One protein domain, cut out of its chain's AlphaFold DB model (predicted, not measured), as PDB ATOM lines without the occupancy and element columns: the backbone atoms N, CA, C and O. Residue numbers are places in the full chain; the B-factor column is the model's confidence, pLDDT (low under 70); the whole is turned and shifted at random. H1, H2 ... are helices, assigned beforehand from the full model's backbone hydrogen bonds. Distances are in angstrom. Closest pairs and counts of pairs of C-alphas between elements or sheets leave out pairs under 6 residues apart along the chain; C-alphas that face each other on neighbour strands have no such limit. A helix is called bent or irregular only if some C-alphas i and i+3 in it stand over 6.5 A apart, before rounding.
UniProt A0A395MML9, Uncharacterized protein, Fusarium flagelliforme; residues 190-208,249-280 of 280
ATOM      1  N   PHE A 190     -53.460   1.675   8.342       68.31
ATOM      2  CA  PHE A 190     -53.354   3.055   8.823       68.31
ATOM      3  C   PHE A 190     -53.383   4.099   7.691       68.31
ATOM      4  O   PHE A 190     -53.102   5.275   7.918       68.31
ATOM      5  N   GLY A 191     -53.729   3.686   6.467       75.62
ATOM      6  CA  GLY A 191     -53.735   4.536   5.278       75.62
ATOM      7  C   GLY A 191     -52.463   4.414   4.435       75.62
ATOM      8  O   GLY A 191     -51.671   3.483   4.569       75.62
ATOM      9  N   LYS A 192     -52.283   5.355   3.501       78.25
ATOM     10  CA  LYS A 192     -51.157   5.355   2.556       78.25
ATOM     11  C   LYS A 192     -49.872   5.824   3.248       78.25
ATOM     12  O   LYS A 192     -49.867   6.883   3.869       78.25
ATOM     13  N   LEU A 193     -48.775   5.081   3.083       82.75
ATOM     14  CA  LEU A 193     -47.454   5.537   3.523       82.75
ATOM     15  C   LEU A 193     -46.930   6.655   2.613       82.75
ATOM     16  O   LEU A 193     -46.865   6.507   1.390       82.75
ATOM     17  N   ASP A 194     -46.503   7.756   3.229       84.94
ATOM     18  CA  ASP A 194     -45.772   8.819   2.545       84.94
ATOM     19  C   ASP A 194     -44.295   8.440   2.423       84.94
ATOM     20  O   ASP A 194     -43.607   8.226   3.424       84.94
ATOM     21  N   ASN A 195     -43.782   8.410   1.193       87.25
ATOM     22  CA  ASN A 195     -42.360   8.206   0.949       87.25
ATOM     23  C   ASN A 195     -41.596   9.522   1.183       87.25
ATOM     24  O   ASN A 195     -41.653  10.446   0.370       87.25
ATOM     25  N   LEU A 196     -40.916   9.612   2.326       86.44
ATOM     26  CA  LEU A 196     -40.120  10.768   2.735       86.44
ATOM     27  C   LEU A 196     -38.640  10.530   2.430       86.44
ATOM     28  O   LEU A 196     -38.078   9.497   2.778       86.44
ATOM     29  N   THR A 197     -37.965  11.545   1.887       88.56
ATOM     30  CA  THR A 197     -36.493  11.530   1.828       88.56
ATOM     31  C   THR A 197     -35.891  11.593   3.235       88.56
ATOM     32  O   THR A 197     -36.495  12.169   4.142       88.56
ATOM     33  N   THR A 198     -34.660  11.105   3.420       85.94
ATOM     34  CA  THR A 198     -33.965  11.097   4.726       85.94
ATOM     35  C   THR A 198     -33.996  12.457   5.425       85.94
ATOM     36  O   THR A 198     -34.329  12.556   6.605       85.94
ATOM     37  N   LEU A 199     -33.720  13.543   4.692       88.19
ATOM     38  CA  LEU A 199     -33.743  14.896   5.250       88.19
ATOM     39  C   LEU A 199     -35.156  15.349   5.652       88.19
ATOM     40  O   LEU A 199     -35.312  16.004   6.682       88.19
ATOM     41  N   GLN A 200     -36.181  15.021   4.859       89.19
ATOM     42  CA  GLN A 200     -37.570  15.342   5.201       89.19
ATOM     43  C   GLN A 200     -38.026  14.547   6.424       89.19
ATOM     44  O   GLN A 200     -38.581  15.135   7.346       89.19
ATOM     45  N   CYS A 201     -37.710  13.251   6.472       88.62
ATOM     46  CA  CYS A 201     -37.993  12.392   7.615       88.62
ATOM     47  C   CYS A 201     -37.387  12.967   8.900       88.62
ATOM     48  O   CYS A 201     -38.094  13.140   9.885       88.62
ATOM     49  N   ILE A 202     -36.106  13.355   8.887       88.25
ATOM     50  CA  ILE A 202     -35.450  13.955  10.061       88.25
ATOM     51  C   ILE A 202     -36.113  15.278  10.462       88.25
ATOM     52  O   ILE A 202     -36.231  15.573  11.647       88.25
ATOM     53  N   ASN A 203     -36.531  16.108   9.508       88.94
ATOM     54  CA  ASN A 203     -37.164  17.387   9.838       88.94
ATOM     55  C   ASN A 203     -38.567  17.220  10.430       88.94
ATOM     56  O   ASN A 203     -38.914  17.981  11.328       88.94
ATOM     57  N   GLU A 204     -39.329  16.227   9.974       87.62
ATOM     58  CA  GLU A 204     -40.656  15.927  10.521       87.62
ATOM     59  C   GLU A 204     -40.560  15.175  11.858       87.62
ATOM     60  O   GLU A 204     -41.255  15.526  12.805       87.62
ATOM     61  N   TYR A 205     -39.654  14.199  11.992       87.25
ATOM     62  CA  TYR A 205     -39.583  13.338  13.178       87.25
ATOM     63  C   TYR A 205     -38.681  13.860  14.307       87.25
ATOM     64  O   TYR A 205     -38.923  13.565  15.479       87.25
ATOM     65  N   ALA A 206     -37.669  14.682  14.008       86.31
ATOM     66  CA  ALA A 206     -36.779  15.247  15.026       86.31
ATOM     67  C   ALA A 206     -37.325  16.554  15.634       86.31
ATOM     68  O   ALA A 206     -36.624  17.576  15.684       86.31
ATOM     69  N   VAL A 207     -38.586  16.517  16.080       83.38
ATOM     70  CA  VAL A 207     -39.250  17.584  16.842       83.38
ATOM     71  C   VAL A 207     -39.719  17.068  18.210       83.38
ATOM     72  O   VAL A 207     -39.937  15.867  18.357       83.38
ATOM     73  N   PRO A 208     -39.896  17.949  19.218       74.62
ATOM     74  CA  PRO A 208     -40.244  17.533  20.581       74.62
ATOM     75  C   PRO A 208     -41.574  16.785  20.693       74.62
ATOM     76  O   PRO A 208     -41.715  15.928  21.559       74.62
ATOM     77  N   THR A 249     -35.011  10.465  22.868       67.00
ATOM     78  CA  THR A 249     -36.051  10.035  21.915       67.00
ATOM     79  C   THR A 249     -35.591  10.059  20.449       67.00
ATOM     80  O   THR A 249     -36.265   9.515  19.580       67.00
ATOM     81  N   TYR A 250     -34.456  10.702  20.163       72.50
ATOM     82  CA  TYR A 250     -33.870  10.819  18.830       72.50
ATOM     83  C   TYR A 250     -32.718   9.838  18.578       72.50
ATOM     84  O   TYR A 250     -32.140   9.887  17.498       72.50
ATOM     85  N   ASP A 251     -32.338   8.980  19.531       71.69
ATOM     86  CA  ASP A 251     -31.111   8.170  19.414       71.69
ATOM     87  C   ASP A 251     -31.101   7.256  18.178       71.69
ATOM     88  O   ASP A 251     -30.058   7.088  17.551       71.69
ATOM     89  N   TRP A 252     -32.274   6.791  17.737       76.19
ATOM     90  CA  TRP A 252     -32.450   6.045  16.485       76.19
ATOM     91  C   TRP A 252     -32.052   6.835  15.219       76.19
ATOM     92  O   TRP A 252     -31.717   6.234  14.205       76.19
ATOM     93  N   ILE A 253     -32.050   8.175  15.262       80.94
ATOM     94  CA  ILE A 253     -31.609   9.051  14.160       80.94
ATOM     95  C   ILE A 253     -30.085   9.197  14.154       80.94
ATOM     96  O   ILE A 253     -29.465   9.272  13.093       80.94
ATOM     97  N   CYS A 254     -29.476   9.313  15.335       73.44
ATOM     98  CA  CYS A 254     -28.049   9.608  15.464       73.44
ATOM     99  C   CYS A 254     -27.153   8.366  15.512       73.44
ATOM    100  O   CYS A 254     -25.937   8.515  15.368       73.44
ATOM    101  N   GLY A 255     -27.730   7.183  15.739       65.62
ATOM    102  CA  GLY A 255     -26.993   5.952  16.002       65.62
ATOM    103  C   GLY A 255     -26.308   5.949  17.374       65.62
ATOM    104  O   GLY A 255     -26.168   6.986  18.033       65.62
ATOM    105  N   ASP A 256     -25.856   4.768  17.798       56.81
ATOM    106  CA  ASP A 256     -25.108   4.553  19.042       56.81
ATOM    107  C   ASP A 256     -23.710   5.198  18.980       56.81
ATOM    108  O   ASP A 256     -22.678   4.554  18.798       56.81
ATOM    109  N   GLY A 257     -23.653   6.520  19.122       50.66
ATOM    110  CA  GLY A 257     -22.396   7.245  19.251       50.66
ATOM    111  C   GLY A 257     -21.839   7.128  20.671       50.66
ATOM    112  O   GLY A 257     -22.470   7.597  21.613       50.66
ATOM    113  N   LEU A 258     -20.626   6.592  20.803       47.94
ATOM    114  CA  LEU A 258     -19.801   6.429  22.018       47.94
ATOM    115  C   LEU A 258     -19.431   7.737  22.779       47.94
ATOM    116  O   LEU A 258     -18.386   7.801  23.414       47.94
ATOM    117  N   GLY A 259     -20.230   8.809  22.720       56.38
ATOM    118  CA  GLY A 259     -19.878  10.112  23.306       56.38
ATOM    119  C   GLY A 259     -20.920  10.670  24.275       56.38
ATOM    120  O   GLY A 259     -22.110  10.427  24.111       56.38
ATOM    121  N   CYS A 260     -20.485  11.519  25.214       59.47
ATOM    122  CA  CYS A 260     -21.319  12.161  26.248       59.47
ATOM    123  C   CYS A 260     -22.387  13.156  25.726       59.47
ATOM    124  O   CYS A 260     -22.923  13.952  26.493       59.47
ATOM    125  N   SER A 261     -22.665  13.195  24.421       62.94
ATOM    126  CA  SER A 261     -23.551  14.188  23.801       62.94
ATOM    127  C   SER A 261     -24.874  13.561  23.377       62.94
ATOM    128  O   SER A 261     -24.895  12.587  22.627       62.94
ATOM    129  N   THR A 262     -25.984  14.172  23.805       70.31
ATOM    130  CA  THR A 262     -27.339  13.767  23.393       70.31
ATOM    131  C   THR A 262     -27.505  13.892  21.881       70.31
ATOM    132  O   THR A 262     -27.002  14.851  21.278       70.31
ATOM    133  N   CYS A 263     -28.269  12.987  21.260       75.50
ATOM    134  CA  CYS A 263     -28.576  13.085  19.832       75.50
ATOM    135  C   CYS A 263     -29.151  14.460  19.441       75.50
ATOM    136  O   CYS A 263     -28.787  15.019  18.405       75.50
ATOM    137  N   ARG A 264     -29.943  15.086  20.324       76.94
ATOM    138  CA  ARG A 264     -30.498  16.433  20.118       76.94
ATOM    139  C   ARG A 264     -29.437  17.477  19.743       76.94
ATOM    140  O   ARG A 264     -29.679  18.289  18.855       76.94
ATOM    141  N   SER A 265     -28.264  17.433  20.376       76.62
ATOM    142  CA  SER A 265     -27.138  18.339  20.079       76.62
ATOM    143  C   SER A 265     -26.475  18.073  18.718       76.62
ATOM    144  O   SER A 265     -25.877  18.971  18.125       76.62
ATOM    145  N   LYS A 266     -26.610  16.853  18.188       78.44
ATOM    146  CA  LYS A 266     -26.023  16.416  16.912       78.44
ATOM    147  C   LYS A 266     -26.952  16.636  15.717       78.44
ATOM    148  O   LYS A 266     -26.465  16.672  14.587       78.44
ATOM    149  N   LEU A 267     -28.253  16.846  15.943       82.88
ATOM    150  CA  LEU A 267     -29.257  17.006  14.882       82.88
ATOM    151  C   LEU A 267     -28.887  18.075  13.849       82.88
ATOM    152  O   LEU A 267     -29.081  17.859  12.655       82.88
ATOM    153  N   THR A 268     -28.315  19.206  14.271       84.38
ATOM    154  CA  THR A 268     -27.884  20.261  13.338       84.38
ATOM    155  C   THR A 268     -26.809  19.753  12.378       84.38
ATOM    156  O   THR A 268     -26.926  19.950  11.172       84.38
ATOM    157  N   LYS A 269     -25.802  19.032  12.888       83.94
ATOM    158  CA  LYS A 269     -24.723  18.460  12.067       83.94
ATOM    159  C   LYS A 269     -25.256  17.404  11.098       83.94
ATOM    160  O   LYS A 269     -24.885  17.408   9.927       83.94
ATOM    161  N   ILE A 270     -26.162  16.546  11.569       83.75
ATOM    162  CA  ILE A 270     -26.795  15.508  10.745       83.75
ATOM    163  C   ILE A 270     -27.603  16.145   9.611       83.75
ATOM    164  O   ILE A 270     -27.437  15.763   8.455       83.75
ATOM    165  N   ARG A 271     -28.420  17.164   9.908       88.25
ATOM    166  CA  ARG A 271     -29.185  17.896   8.885       88.25
ATOM    167  C   ARG A 271     -28.273  18.513   7.827       88.25
ATOM    168  O   ARG A 271     -28.581  18.414   6.643       88.25
ATOM    169  N   THR A 272     -27.152  19.112   8.225       85.81
ATOM    170  CA  THR A 272     -26.188  19.694   7.278       85.81
ATOM    171  C   THR A 272     -25.527  18.626   6.405       85.81
ATOM    172  O   THR A 272     -25.455  18.803   5.192       85.81
ATOM    173  N   SER A 273     -25.124  17.488   6.979       84.81
ATOM    174  CA  SER A 273     -24.553  16.370   6.212       84.81
ATOM    175  C   SER A 273     -25.536  15.828   5.168       84.81
ATOM    176  O   SER A 273     -25.166  15.632   4.012       84.81
ATOM    177  N   GLN A 274     -26.807  15.663   5.540       84.25
ATOM    178  CA  GLN A 274     -27.853  15.196   4.625       84.25
ATOM    179  C   GLN A 274     -28.202  16.225   3.538       84.25
ATOM    180  O   GLN A 274     -28.591  15.843   2.440       84.25
ATOM    181  N   ARG A 275     -28.056  17.529   3.817       85.44
ATOM    182  CA  ARG A 275     -28.172  18.575   2.787       85.44
ATOM    183  C   ARG A 275     -27.036  18.489   1.771       85.44
ATOM    184  O   ARG A 275     -27.315  18.608   0.589       85.44
ATOM    185  N   SER A 276     -25.803  18.248   2.223       78.12
ATOM    186  CA  SER A 276     -24.638  18.109   1.337       78.12
ATOM    187  C   SER A 276     -24.787  16.923   0.385       78.12
ATOM    188  O   SER A 276     -24.618  17.089  -0.811       78.12
ATOM    189  N   LYS A 277     -25.217  15.759   0.894       75.00
ATOM    190  CA  LYS A 277     -25.427  14.531   0.100       75.00
ATOM    191  C   LYS A 277     -26.538  14.613  -0.955       75.00
ATOM    192  O   LYS A 277     -26.736  13.656  -1.686       75.00
ATOM    193  N   ARG A 278     -27.331  15.687  -0.965       64.06
ATOM    194  CA  ARG A 278     -28.391  15.914  -1.959       64.06
ATOM    195  C   ARG A 278     -27.896  16.762  -3.140       64.06
ATOM    196  O   ARG A 278     -28.598  16.856  -4.138       64.06
ATOM    197  N   VAL A 279     -26.775  17.466  -2.977       59.75
ATOM    198  CA  VAL A 279     -26.238  18.377  -4.001       59.75
ATOM    199  C   VAL A 279     -25.323  17.637  -4.989       59.75
ATOM    200  O   VAL A 279     -25.122  18.140  -6.090       59.75
ATOM    201  N   ASP A 280     -24.855  16.446  -4.614       43.91
ATOM    202  CA  ASP A 280     -24.145  15.483  -5.465       43.91
ATOM    203  C   ASP A 280     -25.120  14.427  -6.017       43.91
ATOM    204  O   ASP A 280     -24.932  13.998  -7.179       43.91
TER     205      ASP A 280
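Overview. This is residues 190 to 208 and 249 to 280 of the 280 residues of an uncharacterized protein of Fusarium flagelliforme (UniProt A0A395MML9). The longest helix, H3, has two shorter helices packed on it, H1 beside residues 271 to 275 and the single-turn H2 near its beginning, and the three helix centres make a triangle. From this small body two stretches stick out, the leading tail, residues 190 to 195, and a loop, residues 256 to 261; the two C-alphas farthest apart are Gly 191 in the tail and Cys 260 in the loop. The printed part has 51 residues with three named helices, in the order H1, H2, H3, and no named strand; its class is all helix, and the helices hold 26 of the residues. The whole is loose, with a radius of gyration of the C-alphas of 12.5 A, and flat, spanning 39 by 32 by 17 A.

Arrangement. H3 is residues 263 to 276. H1, residues 198 to 205, touches H3, which meets it with residues 271 to 275 alone; their closest C-alphas, those of Leu 199 and Gln 274, are 5.9 A apart. H1 and H3 run opposite ways at a shallow tilt of 34 degrees, only just short of steep. H2, residues 251 to 254, touches H3, and their closest C-alphas, those of Asp 251 and Cys 263, are 5.5 A apart. H1 and H2 are close but not clearly touching; their closest C-alphas, those of Ile 202 and Ile 253, are 7.5 A apart. In H1 every O i to N i+4 pair is within hydrogen-bond range, in H3 8 of 10 are, and H2 is too short for such a pair but has its one O i to N i+3 pair within range.

Along the chain. H3 runs 19.6 A from C-alpha 263 at (-28.576, 13.085, 19.832) to C-alpha 276 at (-24.638, 18.109, 1.337). It is irregular: C-alphas 265 and 268 are 7.0 A apart. H1 begins with C-alpha 198 at (-33.965, 11.097, 4.726) and is 10.4 A long from first to last C-alpha. H2 measures 5.2 A from C-alpha 251 to C-alpha 254.

Size, cuts and confidence. The C-alphas of Gly 191 and Cys 260 are 39.4 A apart. Residues 190 to 195 and 256 to 261 stand free; without them the body has 39 residues and spans 30 by 18 by 15 A. The link from H1 to H2 runs across the cut, where residues 209 to 248 are not printed and C-alphas 208 and 249 are 8.7 A apart. The link from H2 to H3, 8 residues, is short. The mean pLDDT of the printed part is 76.6; it is under 70 at residues 190 and 249, 255 to 261, and 278 to 280, the last being the chain's last residue.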